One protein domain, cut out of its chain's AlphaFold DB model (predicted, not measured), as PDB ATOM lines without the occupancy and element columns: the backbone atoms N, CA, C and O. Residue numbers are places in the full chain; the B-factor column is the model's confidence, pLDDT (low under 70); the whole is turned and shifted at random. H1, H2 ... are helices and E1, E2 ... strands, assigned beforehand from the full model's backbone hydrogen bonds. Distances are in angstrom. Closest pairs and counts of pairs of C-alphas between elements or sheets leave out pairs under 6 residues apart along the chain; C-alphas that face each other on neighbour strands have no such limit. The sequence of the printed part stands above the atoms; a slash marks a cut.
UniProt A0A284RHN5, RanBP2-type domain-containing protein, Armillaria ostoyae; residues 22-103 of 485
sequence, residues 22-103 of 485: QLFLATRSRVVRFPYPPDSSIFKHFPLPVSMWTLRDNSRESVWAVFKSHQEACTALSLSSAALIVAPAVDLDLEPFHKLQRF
ATOM      1  N   GLN A  22     146.294 156.369 118.472       72.88
ATOM      2  CA  GLN A  22     146.732 157.717 118.827       72.88
ATOM      3  C   GLN A  22     145.611 158.598 119.413       72.88
ATOM      4  O   GLN A  22     145.864 159.321 120.375       72.88
ATOM      5  N   LEU A  23     144.375 158.517 118.902       73.25
ATOM      6  CA  LEU A  23     143.226 159.214 119.489       73.25
ATOM      7  C   LEU A  23     142.851 158.618 120.853       73.25
ATOM      8  O   LEU A  23     142.591 159.364 121.794       73.25
ATOM      9  N   PHE A  24     142.890 157.288 120.996       80.50
ATOM     10  CA  PHE A  24     142.663 156.632 122.290       80.50
ATOM     11  C   PHE A  24     143.698 157.058 123.341       80.50
ATOM     12  O   PHE A  24     143.315 157.402 124.459       80.50
ATOM     13  N   LEU A  25     144.985 157.093 122.975       79.88
ATOM     14  CA  LEU A  25     146.093 157.552 123.825       79.88
ATOM     15  C   LEU A  25     145.981 159.034 124.225       79.88
ATOM     16  O   LEU A  25     146.546 159.436 125.238       79.88
ATOM     17  N   ALA A  26     145.252 159.846 123.453       76.88
ATOM     18  CA  ALA A  26     144.932 161.230 123.798       76.88
ATOM     19  C   ALA A  26     143.704 161.365 124.728       76.88
ATOM     20  O   ALA A  26     143.396 162.467 125.184       76.88
ATOM     21  N   THR A  27     142.993 160.269 125.016       80.50
ATOM     22  CA  THR A  27     141.856 160.239 125.951       80.50
ATOM     23  C   THR A  27     142.264 159.707 127.329       80.50
ATOM     24  O   THR A  27     143.387 159.269 127.546       80.50
ATOM     25  N   ARG A  28     141.315 159.677 128.273       81.00
ATOM     26  CA  ARG A  28     141.427 158.925 129.538       81.00
ATOM     27  C   ARG A  28     140.607 157.626 129.524       81.00
ATOM     28  O   ARG A  28     140.255 157.109 130.585       81.00
ATOM     29  N   SER A  29     140.264 157.107 128.339       83.88
ATOM     30  CA  SER A  29     139.429 155.909 128.211       83.88
ATOM     31  C   SER A  29     140.097 154.685 128.842       83.88
ATOM     32  O   SER A  29     141.315 154.514 128.798       83.88
ATOM     33  N   ARG A  30     139.285 153.828 129.462       90.31
ATOM     34  CA  ARG A  30     139.727 152.594 130.134       90.31
ATOM     35  C   ARG A  30     139.120 151.340 129.509       90.31
ATOM     36  O   ARG A  30     139.175 150.274 130.117       90.31
ATOM     37  N   VAL A  31     138.490 151.481 128.343       89.69
ATOM     38  CA  VAL A  31     137.725 150.419 127.687       89.69
ATOM     39  C   VAL A  31     138.394 150.065 126.367       89.69
ATOM     40  O   VAL A  31     138.576 150.929 125.513       89.69
ATOM     41  N   VAL A  32     138.745 148.795 126.199       89.12
ATOM     42  CA  VAL A  32     139.229 148.250 124.921       89.12
ATOM     43  C   VAL A  32     138.238 147.209 124.420       89.12
ATOM     44  O   VAL A  32     137.529 146.585 125.215       89.12
ATOM     45  N   ARG A  33     138.201 146.999 123.109       88.00
ATOM     46  CA  ARG A  33     137.375 145.988 122.459       88.00
ATOM     47  C   ARG A  33     138.265 144.883 121.897       88.00
ATOM     48  O   ARG A  33     139.114 145.122 121.038       88.00
ATOM     49  N   PHE A  34     138.028 143.663 122.356       87.00
ATOM     50  CA  PHE A  34     138.489 142.445 121.702       87.00
ATOM     51  C   PHE A  34     137.448 142.070 120.634       87.00
ATOM     52  O   PHE A  34     136.264 142.047 120.968       87.00
ATOM     53  N   PRO A  35     137.808 141.799 119.364       80.69
ATOM     54  CA  PRO A  35     136.842 141.387 118.338       80.69
ATOM     55  C   PRO A  35     136.233 139.996 118.554       80.69
ATOM     56  O   PRO A  35     135.155 139.736 118.021       80.69
ATOM     57  N   TYR A  36     136.923 139.161 119.332       81.44
ATOM     58  CA  TYR A  36     136.574 137.790 119.711       81.44
ATOM     59  C   TYR A  36     136.795 137.599 121.221       81.44
ATOM     60  O   TYR A  36     137.537 138.392 121.816       81.44
ATOM     61  N   PRO A  37     136.229 136.563 121.862       81.12
ATOM     62  CA  PRO A  37     136.382 136.351 123.294       81.12
ATOM     63  C   PRO A  37     137.830 135.950 123.630       81.12
ATOM     64  O   PRO A  37     138.322 134.953 123.098       81.12
ATOM     65  N   PRO A  38     138.545 136.695 124.492       76.06
ATOM     66  CA  PRO A  38     139.920 136.355 124.840       76.06
ATOM     67  C   PRO A  38     139.983 135.150 125.788       76.06
ATOM     68  O   PRO A  38     139.229 135.074 126.761       76.06
ATOM     69  N   ASP A  39     140.940 134.248 125.557       79.12
ATOM     70  CA  ASP A  39     141.251 133.171 126.502       79.12
ATOM     71  C   ASP A  39     141.793 133.749 127.823       79.12
ATOM     72  O   ASP A  39     142.665 134.617 127.851       79.12
ATOM     73  N   SER A  40     141.317 133.186 128.934       76.44
ATOM     74  CA  SER A  40     141.873 133.312 130.283       76.44
ATOM     75  C   SER A  40     143.409 133.325 130.361       76.44
ATOM     76  O   SER A  40     143.972 134.006 131.220       76.44
ATOM     77  N   SER A  41     144.104 132.591 129.481       77.50
ATOM     78  CA  SER A  41     145.564 132.498 129.477       77.50
ATOM     79  C   SER A  41     146.272 133.829 129.209       77.50
ATOM     80  O   SER A  41     147.357 134.035 129.764       77.50
ATOM     81  N   ILE A  42     145.664 134.761 128.458       78.12
ATOM     82  CA  ILE A  42     146.306 136.044 128.124       78.12
ATOM     83  C   ILE A  42     146.489 136.922 129.367       78.12
ATOM     84  O   ILE A  42     147.476 137.640 129.487       78.12
ATOM     85  N   PHE A  43     145.598 136.801 130.354       77.62
ATOM     86  CA  PHE A  43     145.630 137.597 131.584       77.62
ATOM     87  C   PHE A  43     146.572 137.039 132.665       77.62
ATOM     88  O   PHE A  43     146.629 137.573 133.769       77.62
ATOM     89  N   LYS A  44     147.352 135.988 132.367       75.19
ATOM     90  CA  LYS A  44     148.388 135.469 133.284       75.19
ATOM     91  C   LYS A  44     149.593 136.403 133.419       75.19
ATOM     92  O   LYS A  44     150.237 136.408 134.463       75.19
ATOM     93  N   HIS A  45     149.892 137.177 132.375       74.38
ATOM     94  CA  HIS A  45     151.059 138.070 132.305       74.38
ATOM     95  C   HIS A  45     150.675 139.546 132.110       74.38
ATOM     96  O   HIS A  45     151.545 140.396 131.945       74.38
ATOM     97  N   PHE A  46     149.375 139.851 132.119       76.50
ATOM     98  CA  PHE A  46     148.821 141.160 131.778       76.50
ATOM     99  C   PHE A  46     147.748 141.583 132.789       76.50
ATOM    100  O   PHE A  46     147.203 140.729 133.491       76.50
ATOM    101  N   PRO A  47     147.429 142.887 132.892       78.12
ATOM    102  CA  PRO A  47     146.419 143.370 133.826       78.12
ATOM    103  C   PRO A  47     145.066 142.681 133.616       78.12
ATOM    104  O   PRO A  47     144.572 142.604 132.495       78.12
ATOM    105  N   LEU A  48     144.441 142.209 134.695       82.75
ATOM    106  CA  LEU A  48     143.079 141.677 134.645       82.75
ATOM    107  C   LEU A  48     142.065 142.829 134.504       82.75
ATOM    108  O   LEU A  48     142.134 143.791 135.279       82.75
ATOM    109  N   PRO A  49     141.097 142.749 133.573       87.12
ATOM    110  CA  PRO A  49     140.023 143.727 133.488       87.12
ATOM    111  C   PRO A  49     139.094 143.627 134.706       87.12
ATOM    112  O   PRO A  49     138.796 142.550 135.217       87.12
ATOM    113  N   VAL A  50     138.599 144.780 135.154       85.62
ATOM    114  CA  VAL A  50     137.656 144.938 136.277       85.62
ATOM    115  C   VAL A  50     136.288 144.342 135.939       85.62
ATOM    116  O   VAL A  50     135.586 143.826 136.807       85.62
ATOM    117  N   SER A  51     135.891 144.433 134.670       86.06
ATOM    118  CA  SER A  51     134.684 143.806 134.133       86.06
ATOM    119  C   SER A  51     134.808 143.634 132.623       86.06
ATOM    120  O   SER A  51     135.557 144.367 131.973       86.06
ATOM    121  N   MET A  52     134.059 142.681 132.074       88.81
ATOM    122  CA  MET A  52     133.959 142.448 130.638       88.81
ATOM    123  C   MET A  52     132.491 142.343 130.233       88.81
ATOM    124  O   MET A  52     131.650 141.908 131.024       88.81
ATOM    125  N   TRP A  53     132.189 142.770 129.011       86.56
ATOM    126  CA  TRP A  53     130.827 142.933 128.507       86.56
ATOM    127  C   TRP A  53     130.740 142.472 127.056       86.56
ATOM    128  O   TRP A  53     131.701 142.625 126.310       86.56
ATOM    129  N   THR A  54     129.596 141.938 126.645       87.62
ATOM    130  CA  THR A  54     129.308 141.570 125.250       87.62
ATOM    131  C   THR A  54     127.840 141.849 124.912       87.62
ATOM    132  O   THR A  54     127.024 142.052 125.816       87.62
ATOM    133  N   LEU A  55     127.491 141.902 123.626       82.12
ATOM    134  CA  LEU A  55     126.127 142.188 123.171       82.12
ATOM    135  C   LEU A  55     125.257 140.925 123.165       82.12
ATOM    136  O   LEU A  55     125.675 139.858 122.726       82.12
ATOM    137  N   ARG A  56     124.010 141.072 123.622       68.00
ATOM    138  CA  ARG A  56     123.036 139.975 123.753       68.00
ATOM    139  C   ARG A  56     122.586 139.359 122.420       68.00
ATOM    140  O   ARG A  56     122.257 138.177 122.382       68.00
ATOM    141  N   ASP A  57     122.581 140.156 121.354       62.69
ATOM    142  CA  ASP A  57     122.110 139.764 120.021       62.69
ATOM    143  C   ASP A  57     123.327 139.450 119.130       62.69
ATOM    144  O   ASP A  57     123.885 140.319 118.456       62.69
ATOM    145  N   ASN A  58     123.789 138.200 119.206       56.72
ATOM    146  CA  ASN A  58     125.097 137.767 118.713       56.72
ATOM    147  C   ASN A  58     125.261 137.905 117.180       56.72
ATOM    148  O   ASN A  58     124.590 137.212 116.418       56.72
ATOM    149  N   SER A  59     126.177 138.770 116.723       51.81
ATOM    150  CA  SER A  59     126.522 138.926 115.289       51.81
ATOM    151  C   SER A  59     128.007 139.206 114.984       51.81
ATOM    152  O   SER A  59     128.422 139.127 113.828       51.81
ATOM    153  N   ARG A  60     128.819 139.475 116.013       54.53
ATOM    154  CA  ARG A  60     130.284 139.315 116.081       54.53
ATOM    155  C   ARG A  60     130.642 139.248 117.564       54.53
ATOM    156  O   ARG A  60     130.116 140.039 118.342       54.53
ATOM    157  N   GLU A  61     131.524 138.333 117.947       65.38
ATOM    158  CA  GLU A  61     131.810 137.961 119.344       65.38
ATOM    159  C   GLU A  61     132.698 138.982 120.084       65.38
ATOM    160  O   GLU A  61     133.633 138.631 120.805       65.38
ATOM    161  N   SER A  62     132.430 140.273 119.883       80.38
ATOM    162  CA  SER A  62     133.211 141.337 120.495       80.38
ATOM    163  C   SER A  62     132.966 141.416 121.997       80.38
ATOM    164  O   SER A  62     131.830 141.342 122.479       80.38
ATOM    165  N   VAL A  63     134.060 141.586 122.737       87.00
ATOM    166  CA  VAL A  63     134.064 141.716 124.189       87.00
ATOM    167  C   VAL A  63     134.754 143.020 124.572       87.00
ATOM    168  O   VAL A  63     135.927 143.239 124.267       87.00
ATOM    169  N   TRP A  64     134.028 143.886 125.268       89.31
ATOM    170  CA  TRP A  64     134.540 145.141 125.807       89.31
ATOM    171  C   TRP A  64     135.077 144.907 127.211       89.31
ATOM    172  O   TRP A  64     134.331 144.521 128.113       89.31
ATOM    173  N   ALA A  65     136.373 145.132 127.400       89.69
ATOM    174  CA  ALA A  65     137.063 144.944 128.668       89.69
ATOM    175  C   ALA A  65     137.383 146.299 129.306       89.69
ATOM    176  O   ALA A  65     137.972 147.175 128.673       89.69
ATOM    177  N   VAL A  66     136.996 146.460 130.573       90.31
ATOM    178  CA  VAL A  66     137.159 147.698 131.345       90.31
ATOM    179  C   VAL A  66     138.307 147.532 132.334       90.31
ATOM    180  O   VAL A  66     138.225 146.700 133.236       90.31
ATOM    181  N   PHE A  67     139.360 148.334 132.214       88.75
ATOM    182  CA  PHE A  67     140.534 148.298 133.092       88.75
ATOM    183  C   PHE A  67     140.432 149.304 134.245       88.75
ATOM    184  O   PHE A  67     139.666 150.270 134.192       88.75
ATOM    185  N   LYS A  68     141.207 149.098 135.322       85.75
ATOM    186  CA  LYS A  68     141.161 150.003 136.487       85.75
ATOM    187  C   LYS A  68     141.770 151.375 136.174       85.75
ATOM    188  O   LYS A  68     141.258 152.388 136.654       85.75
ATOM    189  N   SER A  69     142.787 151.421 135.315       88.56
ATOM    190  CA  SER A  69     143.493 152.632 134.885       88.56
ATOM    191  C   SER A  69     143.543 152.749 133.354       88.56
ATOM    192  O   SER A  69     143.426 151.751 132.644       88.56
ATOM    193  N   HIS A  70     143.732 153.971 132.843       88.19
ATOM    194  CA  HIS A  70     143.979 154.203 131.411       88.19
ATOM    195  C   HIS A  70     145.289 153.530 130.970       88.19
ATOM    196  O   HIS A  70     145.322 152.867 129.942       88.19
ATOM    197  N   GLN A  71     146.330 153.599 131.808       87.06
ATOM    198  CA  GLN A  71     147.625 152.958 131.561       87.06
ATOM    199  C   GLN A  71     147.498 151.451 131.293       87.06
ATOM    200  O   GLN A  71     148.139 150.948 130.377       87.06
ATOM    201  N   GLU A  72     146.638 150.740 132.025       88.62
ATOM    202  CA  GLU A  72     146.402 149.307 131.800       88.62
ATOM    203  C   GLU A  72     145.598 149.017 130.537       88.62
ATOM    204  O   GLU A  72     145.873 148.026 129.867       88.62
ATOM    205  N   ALA A  73     144.658 149.891 130.166       87.81
ATOM    206  CA  ALA A  73     143.991 149.796 128.873       87.81
ATOM    207  C   ALA A  73     144.988 150.019 127.718       87.81
ATOM    208  O   ALA A  73     144.953 149.289 126.732       87.81
ATOM    209  N   CYS A  74     145.948 150.937 127.868       84.75
ATOM    210  CA  CYS A  74     147.049 151.110 126.916       84.75
ATOM    211  C   CYS A  74     147.959 149.874 126.854       84.75
ATOM    212  O   CYS A  74     148.284 149.421 125.762       84.75
ATOM    213  N   THR A  75     148.307 149.274 128.001       85.19
ATOM    214  CA  THR A  75     149.041 147.993 128.044       85.19
ATOM    215  C   THR A  75     148.268 146.875 127.337       85.19
ATOM    216  O   THR A  75     148.871 146.063 126.640       85.19
ATOM    217  N   ALA A  76     146.938 146.850 127.461       85.19
ATOM    218  CA  ALA A  76     146.090 145.896 126.756       85.19
ATOM    219  C   ALA A  76     145.998 146.169 125.245       85.19
ATOM    220  O   ALA A  76     145.912 145.221 124.476       85.19
ATOM    221  N   LEU A  77     146.084 147.421 124.780       82.88
ATOM    222  CA  LEU A  77     146.222 147.713 123.344       82.88
ATOM    223  C   LEU A  77     147.577 147.245 122.790       82.88
ATOM    224  O   LEU A  77     147.648 146.790 121.650       82.88
ATOM    225  N   SER A  78     148.638 147.266 123.602       80.00
ATOM    226  CA  SER A  78     149.944 146.693 123.243       80.00
ATOM    227  C   SER A  78     149.960 145.157 123.143       80.00
ATOM    228  O   SER A  78     150.963 144.608 122.698       80.00
ATOM    229  N   LEU A  79     148.873 144.454 123.502       74.44
ATOM    230  CA  LEU A  79     148.698 143.018 123.211       74.44
ATOM    231  C   LEU A  79     148.423 142.727 121.731       74.44
ATOM    232  O   LEU A  79     148.465 141.560 121.329       74.44
ATOM    233  N   SER A  80     148.088 143.756 120.942       74.50
ATOM    234  CA  SER A  80     147.696 143.585 119.547       74.50
ATOM    235  C   SER A  80     148.825 142.919 118.752       74.50
ATOM    236  O   SER A  80     149.923 143.455 118.612       74.50
ATOM    237  N   SER A  81     148.558 141.709 118.277       68.25
ATOM    238  CA  SER A  81     149.506 140.800 117.635       68.25
ATOM    239  C   SER A  81     148.799 140.014 116.531       68.25
ATOM    240  O   SER A  81     147.572 140.024 116.435       68.25
ATOM    241  N   ALA A  82     149.552 139.276 115.711       55.50
ATOM    242  CA  ALA A  82     148.989 138.506 114.597       55.50
ATOM    243  C   ALA A  82     147.919 137.464 115.006       55.50
ATOM    244  O   ALA A  82     147.150 137.031 114.155       55.50
ATOM    245  N   ALA A  83     147.860 137.069 116.285       60.62
ATOM    246  CA  ALA A  83     146.885 136.113 116.822       60.62
ATOM    247  C   ALA A  83     145.813 136.742 117.739       60.62
ATOM    248  O   ALA A  83     144.828 136.084 118.064       60.62
ATOM    249  N   LEU A  84     145.989 137.995 118.173       73.81
ATOM    250  CA  LEU A  84     145.089 138.693 119.095       73.81
ATOM    251  C   LEU A  84     144.963 140.147 118.659       73.81
ATOM    252  O   LEU A  84     145.889 140.928 118.846       73.81
ATOM    253  N   ILE A  85     143.810 140.527 118.117       80.19
ATOM    254  CA  ILE A  85     143.518 141.925 117.791       80.19
ATOM    255  C   ILE A  85     142.905 142.581 119.029       80.19
ATOM    256  O   ILE A  85     141.925 142.075 119.575       80.19
ATOM    257  N   VAL A  86     143.445 143.724 119.450       85.19
ATOM    258  CA  VAL A  86     142.841 144.567 120.494       85.19
ATOM    259  C   VAL A  86     142.716 145.984 119.953       85.19
ATOM    260  O   VAL A  86     143.689 146.551 119.462       85.19
ATOM    261  N   ALA A  87     141.509 146.543 120.014       85.69
ATOM    262  CA  ALA A  87     141.190 147.859 119.472       85.69
ATOM    263  C   ALA A  87     140.682 148.809 120.571       85.69
ATOM    264  O   ALA A  87     140.119 148.348 121.570       85.69
ATOM    265  N   PRO A  88     140.817 150.134 120.398       85.31
ATOM    266  CA  PRO A  88     140.028 151.105 121.148       85.31
ATOM    267  C   PRO A  88     138.532 150.770 121.076       85.31
ATOM    268  O   PRO A  88     138.033 150.411 120.010       85.31
ATOM    269  N   ALA A  89     137.817 150.893 122.195       83.88
ATOM    270  CA  ALA A  89     136.357 150.908 122.173       83.88
ATOM    271  C   ALA A  89     135.858 152.323 121.850       83.88
ATOM    272  O   ALA A  89     136.381 153.288 122.416       83.88
ATOM    273  N   VAL A  90     134.844 152.446 120.992       76.44
ATOM    274  CA  VAL A  90     134.138 153.720 120.761       76.44
ATOM    275  C   VAL A  90     132.786 153.759 121.452       76.44
ATOM    276  O   VAL A  90     132.175 152.723 121.691       76.44
ATOM    277  N   ASP A  91     132.283 154.965 121.713       68.75
ATOM    278  CA  ASP A  91     130.958 155.163 122.313       68.75
ATOM    279  C   ASP A  91     129.847 154.493 121.475       68.75
ATOM    280  O   ASP A  91     128.959 153.850 122.028       68.75
ATOM    281  N   LEU A  92     129.972 154.537 120.140       68.81
ATOM    282  CA  LEU A  92     129.075 153.867 119.186       68.81
ATOM    283  C   LEU A  92     129.060 152.331 119.309       68.81
ATOM    284  O   LEU A  92     128.050 151.718 118.979       68.81
ATOM    285  N   ASP A  93     130.139 151.700 119.786       66.81
ATOM    286  CA  ASP A  93     130.200 150.239 119.966       66.81
ATOM    287  C   ASP A  93     129.338 149.772 121.152       66.81
ATOM    288  O   ASP A  93     128.957 148.604 121.240       66.81
ATOM    289  N   LEU A  94     129.102 150.671 122.113       65.38
ATOM    290  CA  LEU A  94     128.454 150.371 123.388       65.38
ATOM    291  C   LEU A  94     126.943 150.641 123.350       65.38
ATOM    292  O   LEU A  94     126.230 150.292 124.297       65.38
ATOM    293  N   GLU A  95     126.441 151.230 122.261       64.75
ATOM    294  CA  GLU A  95     125.021 151.483 122.073       64.75
ATOM    295  C   GLU A  95     124.293 150.314 121.373       64.75
ATOM    296  O   GLU A  95     124.772 149.773 120.378       64.75
ATOM    297  N   PRO A  96     123.088 149.933 121.837       68.12
ATOM    298  CA  PRO A  96     122.403 150.457 123.011       68.12
ATOM    299  C   PRO A  96     122.796 149.698 124.294       68.12
ATOM    300  O   PRO A  96     122.630 148.481 124.390       68.12
ATOM    301  N   PHE A  97     123.210 150.434 125.333       65.50
ATOM    302  CA  PHE A  97     123.754 149.891 126.592       65.50
ATOM    303  C   PHE A  97     122.888 148.816 127.274       65.50
ATOM    304  O   PHE A  97     123.409 147.929 127.944       65.50
ATOM    305  N   HIS A  98     121.563 148.849 127.088       72.25
ATOM    306  CA  HIS A  98     120.635 147.854 127.642       72.25
ATOM    307  C   HIS A  98     120.781 146.444 127.030       72.25
ATOM    308  O   HIS A  98     120.179 145.497 127.535       72.25
ATOM    309  N   LYS A  99     121.554 146.296 125.944       72.25
ATOM    310  CA  LYS A  99     121.914 145.009 125.330       72.25
ATOM    311  C   LYS A  99     123.265 144.464 125.794       72.25
ATOM    312  O   LYS A  99     123.595 143.337 125.426       72.25
ATOM    313  N   LEU A 100     124.035 145.215 126.583       79.94
ATOM    314  CA  LEU A 100     125.299 144.733 127.137       79.94
ATOM    315  C   LEU A 100     125.033 143.785 128.310       79.94
ATOM    316  O   LEU A 100     124.410 144.147 129.308       79.94
ATOM    317  N   GLN A 101     125.541 142.562 128.197       83.44
ATOM    318  CA  GLN A 101     125.554 141.568 129.262       83.44
ATOM    319  C   GLN A 101     126.990 141.362 129.747       83.44
ATOM    320  O   GLN A 101     127.939 141.401 128.964       83.44
ATOM    321  N   ARG A 102     127.153 141.123 131.051       84.12
ATOM    322  CA  ARG A 102     128.437 140.746 131.645       84.12
ATOM    323  C   ARG A 102     128.959 139.450 131.011       84.12
ATOM    324  O   ARG A 102     128.232 138.460 130.941       84.12
ATOM    325  N   PHE A 103     130.217 139.477 130.591       81.62
ATOM    326  CA  PHE A 103     130.974 138.329 130.110       81.62
ATOM    327  C   PHE A 103     131.934 137.879 131.217       81.62
ATOM    328  O   PHE A 103     132.745 138.676 131.690       81.62
TER     329      PHE A 103
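Overview. This is residues 22 to 103 of the 485 residues of the protein "RanBP2-type domain-containing protein" of Armillaria ostoyae (UniProt A0A284RHN5). A small, twisted antiparallel sheet of four short strands has H3 over one face at its E1 edge, while much of the rest is loop. H1 and H2 lie far out, apart from each other, and the long stretch of residues 78 to 99 joins H3 to E4, the opposite edge. The 82 printed residues run H1, E1, H2, E2, E3, H3, E4, with sheet order E1, E3, E2, E4; the class is mixed, helices and strands, with 33 residues in named elements, under half. It is compact, with a radius of gyration of the C-alphas of 12.0 A, and rounded, spanning 30 by 29 by 23 A.

Along the chain. Find C-alpha 22 at (146.732, 157.717, 118.827), where H1, residues 22 to 25, begins. Next come E1, residues 31 to 34, and H2, residues 40 to 44. E2, residues 51 to 55, runs 14.0 A; E3 is residues 63 to 66. H3, residues 70 to 77, runs 10.6 A from C-alpha 70 at (143.979, 154.203, 131.411). E4, residues 100 to 102, ends at (128.437, 140.746, 131.645).

Arrangement. Between E1 and E3, look at N 34 and O 63, 2.9 A apart; between the hairpin E2 and E3, at N 64 and O 53, 2.8 A; between E2 and E4, at N 54 and O 101, 2.9 A. E1, H2 and E2 make a split strand-helix-strand unit, two strands running the same way with E3 between them, its crossover right-handed. H3 is on the sheet at a height of 8.3 A, over E1 and along the strands, at 10 degrees on the local plane, which is fitted to just 6 C-alphas; the closest C-alphas of E1 and H3, Val 32 and Ala 73, are 6.4 A apart. H1 and H3 are close but not clearly touching, with the C-alphas of Leu 25 and Cys 74 closest at 7.2 A. H2 is not on the sheet. In H3 every O i to N i+4 pair is within hydrogen-bond range; H2 has 0 of 1, but 2 of 2 O i to N i+3 pairs, and H1 is too short for an O i to N i+4 pair.

Size, cuts and confidence. The two C-alphas farthest apart, those of Ala 82 and His 98, are 32.6 A apart. The printed part has no cut, and the link from H3 to E4, 22 residues, is long. Look for pLDDT under 70 at residues 56 to 61, 81 to 83 and 91 to 97.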